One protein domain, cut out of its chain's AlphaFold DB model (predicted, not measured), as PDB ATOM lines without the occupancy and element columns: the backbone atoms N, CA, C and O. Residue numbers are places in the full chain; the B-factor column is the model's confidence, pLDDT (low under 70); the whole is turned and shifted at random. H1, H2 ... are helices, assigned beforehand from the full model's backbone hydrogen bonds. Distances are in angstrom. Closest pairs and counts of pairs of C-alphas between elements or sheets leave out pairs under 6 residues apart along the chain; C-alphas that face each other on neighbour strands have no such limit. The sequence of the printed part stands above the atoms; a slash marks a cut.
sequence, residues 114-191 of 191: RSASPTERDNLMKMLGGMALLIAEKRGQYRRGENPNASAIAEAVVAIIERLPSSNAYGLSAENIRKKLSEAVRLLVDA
ATOM      1  N   ARG A 114     110.626 -76.087  52.784       52.44
ATOM      2  CA  ARG A 114     111.511 -76.695  51.777       52.44
ATOM      3  C   ARG A 114     111.280 -78.198  51.548       52.44
ATOM      4  O   ARG A 114     111.705 -78.681  50.498       52.44
ATOM      5  N   SER A 115     110.511 -78.900  52.384       53.19
ATOM      6  CA  SER A 115     110.329 -80.360  52.281       53.19
ATOM      7  C   SER A 115     109.229 -80.840  51.330       53.19
ATOM      8  O   SER A 115     109.135 -82.042  51.098       53.19
ATOM      9  N   ALA A 116     108.401 -79.959  50.757       58.72
ATOM     10  CA  ALA A 116     107.549 -80.363  49.636       58.72
ATOM     11  C   ALA A 116     108.443 -80.688  48.430       58.72
ATOM     12  O   ALA A 116     109.326 -79.900  48.074       58.72
ATOM     13  N   SER A 117     108.251 -81.832  47.782       73.94
ATOM     14  CA  SER A 117     108.943 -82.102  46.521       73.94
ATOM     15  C   SER A 117     108.541 -81.047  45.473       73.94
ATOM     16  O   SER A 117     107.429 -80.513  45.537       73.94
ATOM     17  N   PRO A 118     109.407 -80.698  44.502       77.69
ATOM     18  CA  PRO A 118     109.039 -79.773  43.422       77.69
ATOM     19  C   PRO A 118     107.714 -80.156  42.743       77.69
ATOM     20  O   PRO A 118     106.872 -79.302  42.500       77.69
ATOM     21  N   THR A 119     107.478 -81.459  42.569       80.31
ATOM     22  CA  THR A 119     106.239 -82.016  42.016       80.31
ATOM     23  C   THR A 119     105.011 -81.739  42.885       80.31
ATOM     24  O   THR A 119     103.956 -81.380  42.368       80.31
ATOM     25  N   GLU A 120     105.113 -81.896  44.206       80.12
ATOM     26  CA  GLU A 120     104.005 -81.587  45.118       80.12
ATOM     27  C   GLU A 120     103.696 -80.094  45.130       80.12
ATOM     28  O   GLU A 120     102.522 -79.720  45.100       80.12
ATOM     29  N   ARG A 121     104.725 -79.237  45.106       81.75
ATOM     30  CA  ARG A 121     104.532 -77.785  44.984       81.75
ATOM     31  C   ARG A 121     103.796 -77.429  43.697       81.75
ATOM     32  O   ARG A 121     102.823 -76.683  43.758       81.75
ATOM     33  N   ASP A 122     104.198 -78.003  42.567       84.50
ATOM     34  CA  ASP A 122     103.539 -77.768  41.281       84.50
ATOM     35  C   ASP A 122     102.089 -78.257  41.287       84.50
ATOM     36  O   ASP A 122     101.198 -77.554  40.812       84.50
ATOM     37  N   ASN A 123     101.816 -79.425  41.872       84.62
ATOM     38  CA  ASN A 123     100.454 -79.950  41.987       84.62
ATOM     39  C   ASN A 123      99.564 -79.052  42.858       84.62
ATOM     40  O   ASN A 123      98.431 -78.754  42.475       84.62
ATOM     41  N   LEU A 124     100.075 -78.572  43.997       86.88
ATOM     42  CA  LEU A 124      99.370 -77.617  44.857       86.88
ATOM     43  C   LEU A 124      99.094 -76.299  44.120       86.88
ATOM     44  O   LEU A 124      97.981 -75.777  44.186       86.88
ATOM     45  N   MET A 125     100.070 -75.790  43.364       85.56
ATOM     46  CA  MET A 125      99.911 -74.571  42.565       85.56
ATOM     47  C   MET A 125      98.893 -74.754  41.437       85.56
ATOM     48  O   MET A 125      98.053 -73.881  41.230       85.56
ATOM     49  N   LYS A 126      98.876 -75.907  40.763       85.19
ATOM     50  CA  LYS A 126      97.855 -76.236  39.755       85.19
ATOM     51  C   LYS A 126      96.454 -76.305  40.365       85.19
ATOM     52  O   LYS A 126      95.516 -75.761  39.787       85.19
ATOM     53  N   MET A 127      96.301 -76.907  41.547       86.44
ATOM     54  CA  MET A 127      95.016 -76.922  42.260       86.44
ATOM     55  C   MET A 127      94.561 -75.509  42.637       86.44
ATOM     56  O   MET A 127      93.408 -75.155  42.384       86.44
ATOM     57  N   LEU A 128      95.470 -74.680  43.160       87.88
ATOM     58  CA  LEU A 128      95.193 -73.279  43.484       87.88
ATOM     59  C   LEU A 128      94.741 -72.493  42.241       87.88
ATOM     60  O   LEU A 128      93.734 -71.786  42.287       87.88
ATOM     61  N   GLY A 129      95.447 -72.648  41.118       85.94
ATOM     62  CA  GLY A 129      95.092 -72.011  39.850       85.94
ATOM     63  C   GLY A 129      93.726 -72.468  39.327       85.94
ATOM     64  O   GLY A 129      92.934 -71.646  38.869       85.94
ATOM     65  N   GLY A 130      93.411 -73.760  39.455       85.75
ATOM     66  CA  GLY A 130      92.132 -74.330  39.030       85.75
ATOM     67  C   GLY A 130      90.963 -73.791  39.854       85.75
ATOM     68  O   GLY A 130      89.946 -73.381  39.297       85.75
ATOM     69  N   MET A 131      91.126 -73.707  41.176       87.06
ATOM     70  CA  MET A 131      90.130 -73.097  42.062       87.06
ATOM     71  C   MET A 131      89.933 -71.608  41.754       87.06
ATOM     72  O   MET A 131      88.797 -71.138  41.698       87.06
ATOM     73  N   ALA A 132      91.013 -70.870  41.490       87.38
ATOM     74  CA  ALA A 132      90.933 -69.459  41.122       87.38
ATOM     75  C   ALA A 132      90.191 -69.239  39.791       87.38
ATOM     76  O   ALA A 132      89.372 -68.325  39.694       87.38
ATOM     77  N   LEU A 133      90.404 -70.105  38.794       85.38
ATOM     78  CA  LEU A 133      89.660 -70.085  37.530       85.38
ATOM     79  C   LEU A 133      88.159 -70.299  37.735       85.38
ATOM     80  O   LEU A 133      87.361 -69.565  37.157       85.38
ATOM     81  N   LEU A 134      87.768 -71.251  38.587       86.56
ATOM     82  CA  LEU A 134      86.358 -71.503  38.907       86.56
ATOM     83  C   LEU A 134      85.706 -70.296  39.590       86.56
ATOM     84  O   LEU A 134      84.579 -69.916  39.265       86.56
ATOM     85  N   ILE A 135      86.421 -69.665  40.523       86.12
ATOM     86  CA  ILE A 135      85.962 -68.446  41.196       86.12
ATOM     87  C   ILE A 135      85.796 -67.303  40.184       86.12
ATOM     88  O   ILE A 135      84.764 -66.627  40.179       86.12
ATOM     89  N   ALA A 136      86.780 -67.099  39.307       84.19
ATOM     90  CA  ALA A 136      86.735 -66.069  38.274       84.19
ATOM     91  C   ALA A 136      85.605 -66.315  37.259       84.19
ATOM     92  O   ALA A 136      84.914 -65.368  36.878       84.19
ATOM     93  N   GLU A 137      85.354 -67.575  36.887       84.19
ATOM     94  CA  GLU A 137      84.234 -67.973  36.029       84.19
ATOM     95  C   GLU A 137      82.892 -67.603  36.658       84.19
ATOM     96  O   GLU A 137      82.058 -66.951  36.028       84.19
ATOM     97  N   LYS A 138      82.695 -67.931  37.941       85.19
ATOM     98  CA  LYS A 138      81.467 -67.581  38.674       85.19
ATOM     99  C   LYS A 138      81.239 -66.075  38.786       85.19
ATOM    100  O   LYS A 138      80.092 -65.652  38.897       85.19
ATOM    101  N   ARG A 139      82.302 -65.269  38.737       80.94
ATOM    102  CA  ARG A 139      82.224 -63.799  38.731       80.94
ATOM    103  C   ARG A 139      82.144 -63.192  37.329       80.94
ATOM    104  O   ARG A 139      82.079 -61.972  37.213       80.94
ATOM    105  N   GLY A 140      82.149 -64.012  36.279       81.88
ATOM    106  CA  GLY A 140      82.141 -63.556  34.889       81.88
ATOM    107  C   GLY A 140      83.442 -62.882  34.442       81.88
ATOM    108  O   GLY A 140      83.450 -62.233  33.401       81.88
ATOM    109  N   GLN A 141      84.525 -63.020  35.213       81.25
ATOM    110  CA  GLN A 141      85.852 -62.475  34.890       81.25
ATOM    111  C   GLN A 141      86.708 -63.437  34.057       81.25
ATOM    112  O   GLN A 141      87.790 -63.080  33.601       81.25
ATOM    113  N   TYR A 142      86.210 -64.654  33.857       83.56
ATOM    114  CA  TYR A 142      86.774 -65.664  32.979       83.56
ATOM    115  C   TYR A 142      85.630 -66.463  32.348       83.56
ATOM    116  O   TYR A 142      84.583 -66.650  32.972       83.56
ATOM    117  N   ARG A 143      85.810 -66.949  31.119       82.06
ATOM    118  CA  ARG A 143      84.905 -67.924  30.506       82.06
ATOM    119  C   ARG A 143      85.692 -69.126  30.038       82.06
ATOM    120  O   ARG A 143      86.784 -69.008  29.487       82.06
ATOM    121  N   ARG A 144      85.107 -70.304  30.230       76.00
ATOM    122  CA  ARG A 144      85.719 -71.559  29.812       76.00
ATOM    123  C   ARG A 144      85.986 -71.549  28.302       76.00
ATOM    124  O   ARG A 144      85.060 -71.378  27.515       76.00
ATOM    125  N   GLY A 145      87.244 -71.761  27.922       74.00
ATOM    126  CA  GLY A 145      87.698 -71.750  26.527       74.00
ATOM    127  C   GLY A 145      88.312 -70.422  26.069       74.00
ATOM    128  O   GLY A 145      88.883 -70.375  24.985       74.00
ATOM    129  N   GLU A 146      88.241 -69.367  26.884       80.00
ATOM    130  CA  GLU A 146      89.053 -68.163  26.690       80.00
ATOM    131  C   GLU A 146      90.455 -68.366  27.279       80.00
ATOM    132  O   GLU A 146      90.662 -69.221  28.139       80.00
ATOM    133  N   ASN A 147      91.426 -67.566  26.837       81.56
ATOM    134  CA  ASN A 147      92.758 -67.590  27.434       81.56
ATOM    135  C   ASN A 147      92.707 -66.981  28.848       81.56
ATOM    136  O   ASN A 147      92.314 -65.817  28.984       81.56
ATOM    137  N   PRO A 148      93.118 -67.720  29.897       83.12
ATOM    138  CA  PRO A 148      93.150 -67.213  31.262       83.12
ATOM    139  C   PRO A 148      93.973 -65.930  31.397       83.12
ATOM    140  O   PRO A 148      95.179 -65.921  31.156       83.12
ATOM    141  N   ASN A 149      93.348 -64.844  31.856       85.44
ATOM    142  CA  ASN A 149      94.081 -63.650  32.264       85.44
ATOM    143  C   ASN A 149      94.397 -63.736  33.760       85.44
ATOM    144  O   ASN A 149      93.552 -63.439  34.602       85.44
ATOM    145  N   ALA A 150      95.636 -64.119  34.074       84.19
ATOM    146  CA  ALA A 150      96.139 -64.254  35.439       84.19
ATOM    147  C   ALA A 150      95.858 -63.032  36.333       84.19
ATOM    148  O   ALA A 150      95.476 -63.195  37.490       84.19
ATOM    149  N   SER A 151      95.990 -61.814  35.796       82.94
ATOM    150  CA  SER A 151      95.732 -60.586  36.553       82.94
ATOM    151  C   SER A 151      94.246 -60.415  36.860       82.94
ATOM    152  O   SER A 151      93.895 -60.094  37.990       82.94
ATOM    153  N   ALA A 152      93.369 -60.651  35.880       82.12
ATOM    154  CA  ALA A 152      91.923 -60.548  36.080       82.12
ATOM    155  C   ALA A 152      91.415 -61.616  37.062       82.12
ATOM    156  O   ALA A 152      90.621 -61.321  37.950       82.12
ATOM    157  N   ILE A 153      91.932 -62.842  36.952       85.38
ATOM    158  CA  ILE A 153      91.620 -63.945  37.867       85.38
ATOM    159  C   ILE A 153      92.078 -63.611  39.289       85.38
ATOM    160  O   ILE A 153      91.332 -63.823  40.242       85.38
ATOM    161  N   ALA A 154      93.281 -63.054  39.448       85.31
ATOM    162  CA  ALA A 154      93.777 -62.652  40.756       85.31
ATOM    163  C   ALA A 154      92.908 -61.563  41.401       85.31
ATOM    164  O   ALA A 154      92.574 -61.687  42.576       85.31
ATOM    165  N   GLU A 155      92.481 -60.547  40.645       85.19
ATOM    166  CA  GLU A 155      91.550 -59.521  41.140       85.19
ATOM    167  C   GLU A 155      90.200 -60.122  41.567       85.19
ATOM    168  O   GLU A 155      89.639 -59.727  42.593       85.19
ATOM    169  N   ALA A 156      89.708 -61.139  40.848       84.62
ATOM    170  CA  ALA A 156      88.500 -61.877  41.223       84.62
ATOM    171  C   ALA A 156      88.594 -62.444  42.640       84.62
ATOM    172  O   ALA A 156      87.625 -62.383  43.402       84.62
ATOM    173  N   VAL A 157      89.755 -63.013  42.968       86.06
ATOM    174  CA  VAL A 157      90.020 -63.665  44.252       86.06
ATOM    175  C   VAL A 157      90.323 -62.630  45.336       86.06
ATOM    176  O   VAL A 157      89.764 -62.722  46.427       86.06
ATOM    177  N   VAL A 158      91.113 -61.596  45.034       86.25
ATOM    178  CA  VAL A 158      91.405 -60.490  45.963       86.25
ATOM    179  C   VAL A 158      90.115 -59.824  46.437       86.25
ATOM    180  O   VAL A 158      89.906 -59.694  47.638       86.25
ATOM    181  N   ALA A 159      89.175 -59.535  45.535       84.62
ATOM    182  CA  ALA A 159      87.894 -58.930  45.900       84.62
ATOM    183  C   ALA A 159      86.964 -59.846  46.734       84.62
ATOM    184  O   ALA A 159      85.878 -59.416  47.138       84.62
ATOM    185  N   ILE A 160      87.305 -61.126  46.930       83.81
ATOM    186  CA  ILE A 160      86.665 -62.008  47.926       83.81
ATOM    187  C   ILE A 160      87.430 -61.925  49.241       83.81
ATOM    188  O   ILE A 160      86.817 -61.745  50.288       83.81
ATOM    189  N   ILE A 161      88.756 -62.016  49.177       82.50
ATOM    190  CA  ILE A 161      89.643 -62.001  50.341       82.50
ATOM    191  C   ILE A 161      89.543 -60.681  51.115       82.50
ATOM    192  O   ILE A 161      89.518 -60.698  52.339       82.50
ATOM    193  N   GLU A 162      89.401 -59.542  50.437       81.56
ATOM    194  CA  GLU A 162      89.213 -58.230  51.077       81.56
ATOM    195  C   GLU A 162      87.919 -58.127  51.898       81.56
ATOM    196  O   GLU A 162      87.783 -57.238  52.732       81.56
ATOM    197  N   ARG A 163      86.963 -59.041  51.688       81.56
ATOM    198  CA  ARG A 163      85.728 -59.122  52.481       81.56
ATOM    199  C   ARG A 163      85.890 -59.981  53.733       81.56
ATOM    200  O   ARG A 163      84.969 -60.020  54.546       81.56
ATOM    201  N   LEU A 164      87.010 -60.688  53.870       74.25
ATOM    202  CA  LEU A 164      87.304 -61.489  55.048       74.25
ATOM    203  C   LEU A 164      87.906 -60.592  56.137       74.25
ATOM    204  O   LEU A 164      88.829 -59.821  55.850       74.25
ATOM    205  N   PRO A 165      87.428 -60.696  57.390       68.12
ATOM    206  CA  PRO A 165      88.108 -60.059  58.506       68.12
ATOM    207  C   PRO A 165      89.533 -60.622  58.613       68.12
ATOM    208  O   PRO A 165      89.765 -61.805  58.376       68.12
ATOM    209  N   SER A 166      90.496 -59.757  58.939       67.62
ATOM    210  CA  SER A 166      91.892 -60.146  59.194       67.62
ATOM    211  C   SER A 166      92.637 -60.821  58.029       67.62
ATOM    212  O   SER A 166      93.660 -61.459  58.252       67.62
ATOM    213  N   SER A 167      92.220 -60.636  56.771       64.12
ATOM    214  CA  SER A 167      92.866 -61.248  55.589       64.12
ATOM    215  C   SER A 167      94.395 -61.074  55.521       64.12
ATOM    216  O   SER A 167      95.120 -62.008  55.179       64.12
ATOM    217  N   ASN A 168      94.908 -59.910  55.926       68.19
ATOM    218  CA  ASN A 168      96.348 -59.645  55.975       68.19
ATOM    219  C   ASN A 168      97.093 -60.449  57.057       68.19
ATOM    220  O   ASN A 168      98.265 -60.763  56.860       68.19
ATOM    221  N   ALA A 169      96.437 -60.806  58.166       65.06
ATOM    222  CA  ALA A 169      97.039 -61.604  59.240       65.06
ATOM    223  C   ALA A 169      97.355 -63.038  58.782       65.06
ATOM    224  O   ALA A 169      98.284 -63.663  59.284       65.06
ATOM    225  N   TYR A 170      96.641 -63.524  57.763       65.44
ATOM    226  CA  TYR A 170      96.802 -64.863  57.192       65.44
ATOM    227  C   TYR A 170      97.774 -64.909  56.003       65.44
ATOM    228  O   TYR A 170      97.783 -65.872  55.238       65.44
ATOM    229  N   GLY A 171      98.555 -63.847  55.779       69.38
ATOM    230  CA  GLY A 171      99.450 -63.749  54.623       69.38
ATOM    231  C   GLY A 171      98.724 -63.629  53.275       69.38
ATOM    232  O   GLY A 171      99.380 -63.641  52.231       69.38
ATOM    233  N   LEU A 172      97.397 -63.449  53.282       79.19
ATOM    234  CA  LEU A 172      96.551 -63.276  52.096       79.19
ATOM    235  C   LEU A 172      96.524 -61.817  51.619       79.19
ATOM    236  O   LEU A 172      95.512 -61.343  51.104       79.19
ATOM    237  N   SER A 173      97.631 -61.087  51.786       81.31
ATOM    238  CA  SER A 173      97.730 -59.726  51.269       81.31
ATOM    239  C   SER A 173      97.479 -59.731  49.761       81.31
ATOM    240  O   SER A 173      97.879 -60.657  49.047       81.31
ATOM    241  N   ALA A 174      96.821 -58.687  49.254       80.44
ATOM    242  CA  ALA A 174      96.474 -58.612  47.837       80.44
ATOM    243  C   ALA A 174      97.708 -58.768  46.925       80.44
ATOM    244  O   ALA A 174      97.628 -59.366  45.855       80.44
ATOM    245  N   GLU A 175      98.870 -58.281  47.366       83.12
ATOM    246  CA  GLU A 175     100.151 -58.472  46.682       83.12
ATOM    247  C   GLU A 175     100.583 -59.947  46.629       83.12
ATOM    248  O   GLU A 175     100.866 -60.465  45.544       83.12
ATOM    249  N   ASN A 176     100.575 -60.649  47.768       82.25
ATOM    250  CA  ASN A 176     100.946 -62.066  47.831       82.25
ATOM    251  C   ASN A 176     100.009 -62.930  46.986       82.25
ATOM    252  O   ASN A 176     100.467 -63.801  46.243       82.25
ATOM    253  N   ILE A 177      98.706 -62.660  47.057       86.25
ATOM    254  CA  ILE A 177      97.690 -63.394  46.303       86.25
ATOM    255  C   ILE A 177      97.859 -63.173  44.806       86.25
ATOM    256  O   ILE A 177      97.902 -64.149  44.057       86.25
ATOM    257  N   ARG A 178      98.049 -61.928  44.355       86.12
ATOM    258  CA  ARG A 178      98.340 -61.644  42.941       86.12
ATOM    259  C   ARG A 178      99.566 -62.399  42.456       86.12
ATOM    260  O   ARG A 178      99.512 -63.022  41.396       86.12
ATOM    261  N   LYS A 179     100.651 -62.379  43.234       86.88
ATOM    262  CA  LYS A 179     101.900 -63.063  42.887       86.88
ATOM    263  C   LYS A 179     101.689 -64.574  42.749       86.88
ATOM    264  O   LYS A 179     102.024 -65.137  41.708       86.88
ATOM    265  N   LYS A 180     101.091 -65.213  43.759       87.50
ATOM    266  CA  LYS A 180     100.876 -66.670  43.796       87.50
ATOM    267  C   LYS A 180      99.866 -67.152  42.763       87.50
ATOM    268  O   LYS A 180     100.110 -68.157  42.107       87.50
ATOM    269  N   LEU A 181      98.772 -66.424  42.557       87.62
ATOM    270  CA  LEU A 181      97.788 -66.783  41.537       87.62
ATOM    271  C   LEU A 181      98.323 -66.579  40.126       87.62
ATOM    272  O   LEU A 181      98.024 -67.383  39.249       87.62
ATOM    273  N   SER A 182      99.154 -65.560  39.901       85.25
ATOM    274  CA  SER A 182      99.782 -65.375  38.592       85.25
ATOM    275  C   SER A 182     100.717 -66.525  38.239       85.25
ATOM    276  O   SER A 182     100.714 -66.995  37.105       85.25
ATOM    277  N   GLU A 183     101.494 -66.994  39.213       87.31
ATOM    278  CA  GLU A 183     102.351 -68.170  39.078       87.31
ATOM    279  C   GLU A 183     101.520 -69.443  38.841       87.31
ATOM    280  O   GLU A 183     101.773 -70.170  37.886       87.31
ATOM    281  N   ALA A 184     100.470 -69.656  39.637       86.69
ATOM    282  CA  ALA A 184      99.580 -70.810  39.533       86.69
ATOM    283  C   ALA A 184      98.836 -70.893  38.189       86.69
ATOM    284  O   ALA A 184      98.751 -71.962  37.591       86.69
ATOM    285  N   VAL A 185      98.302 -69.769  37.698       85.25
ATOM    286  CA  VAL A 185      97.585 -69.717  36.414       85.25
ATOM    287  C   VAL A 185      98.542 -69.955  35.249       85.25
ATOM    288  O   VAL A 185      98.188 -70.691  34.334       85.25
ATOM    289  N   ARG A 186      99.765 -69.407  35.285       85.75
ATOM    290  CA  ARG A 186     100.788 -69.704  34.266       85.75
ATOM    291  C   ARG A 186     101.099 -71.195  34.202       85.75
ATOM    292  O   ARG A 186     101.066 -71.771  33.128       85.75
ATOM    293  N   LEU A 187     101.262 -71.832  35.361       86.00
ATOM    294  CA  LEU A 187     101.504 -73.274  35.477       86.00
ATOM    295  C   LEU A 187     100.385 -74.150  34.884       86.00
ATOM    296  O   LEU A 187     100.617 -75.324  34.613       86.00
ATOM    297  N   LEU A 188      99.176 -73.610  34.708       83.81
ATOM    298  CA  LEU A 188      98.059 -74.289  34.042       83.81
ATOM    299  C   LEU A 188      97.964 -73.987  32.548       83.81
ATOM    300  O   LEU A 188      97.412 -74.795  31.812       83.81
ATOM    301  N   VAL A 189      98.434 -72.816  32.118       79.06
ATOM    302  CA  VAL A 189      98.438 -72.411  30.705       79.06
ATOM    303  C   VAL A 189      99.626 -73.025  29.963       79.06
ATOM    304  O   VAL A 189      99.495 -73.366  28.792       79.06
ATOM    305  N   ASP A 190     100.755 -73.186  30.652       75.25
ATOM    306  CA  ASP A 190     102.008 -73.702  30.092       75.25
ATOM    307  C   ASP A 190     102.140 -75.242  30.208       75.25
ATOM    308  O   ASP A 190     103.160 -75.794  29.793       75.25
ATOM    309  N   ALA A 191     101.146 -75.930  30.794       59.25
ATOM    310  CA  ALA A 191     101.109 -77.389  30.994       59.25
ATOM    311  C   ALA A 191     100.350 -78.122  29.880       59.25
ATOM    312  O   ALA A 191     100.794 -79.240  29.530       59.25
TER     313      ALA A 191
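Overview. This is residues 114 to 191 of the 191 residues of an uncharacterized protein of Crenobacter cavernae (UniProt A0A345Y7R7). The long helix H1 crosses H4 as an X, and its later part also crosses H2. H2 and H4 together make a layer on one side of H1, and short H3 sits in the turn between them. The 78 printed residues hold four named helices, H1 to H4, and no named strand: all helix, compact but flat, radius of gyration of the C-alphas 12.6 A, spans 34 by 33 by 15 A.

Along the chain. H1, residues 118 to 138, runs 30.5 A from C-alpha 118 at (109.039, -79.773, 43.422). H4, residues 174 to 189, runs 22.1 A to C-alpha 189 at (98.438, -72.411, 30.705). H2 is residues 150 to 161, 16.4 A; H3 is 167 to 170, 5.6 A.

Arrangement. H1 touches H4, through H4's residues 181 to 188 alone, about perpendicular at 78 degrees; closest C-alphas Gly 129 and Ala 184, 4.7 A. H1's residues 132 to 136 alone touch H2's 152 to 157, about perpendicular at 76 degrees; closest C-alphas Ala 136 and Ile 153, 5.3 A. H2 touches H4 at a steep tilt of 45 degrees, opposite ways; closest C-alphas Ala 150 and Ser 182, 4.9 A. H3 and H4 are only just apart, closest 8.2 A. Every O i to N i+4 pair is within hydrogen-bond range in H1 and H4, 7 of 8 in H2; H3 is too short for one.

Size, cuts and confidence. The C-alphas farthest apart, Ser 115 and Gly 140, are 37.1 A apart. The printed part has no cut; the H1 to H2 link is long, 11 residues. pLDDT is under 70 at residues 114 to 116, 165 to 171 and 191.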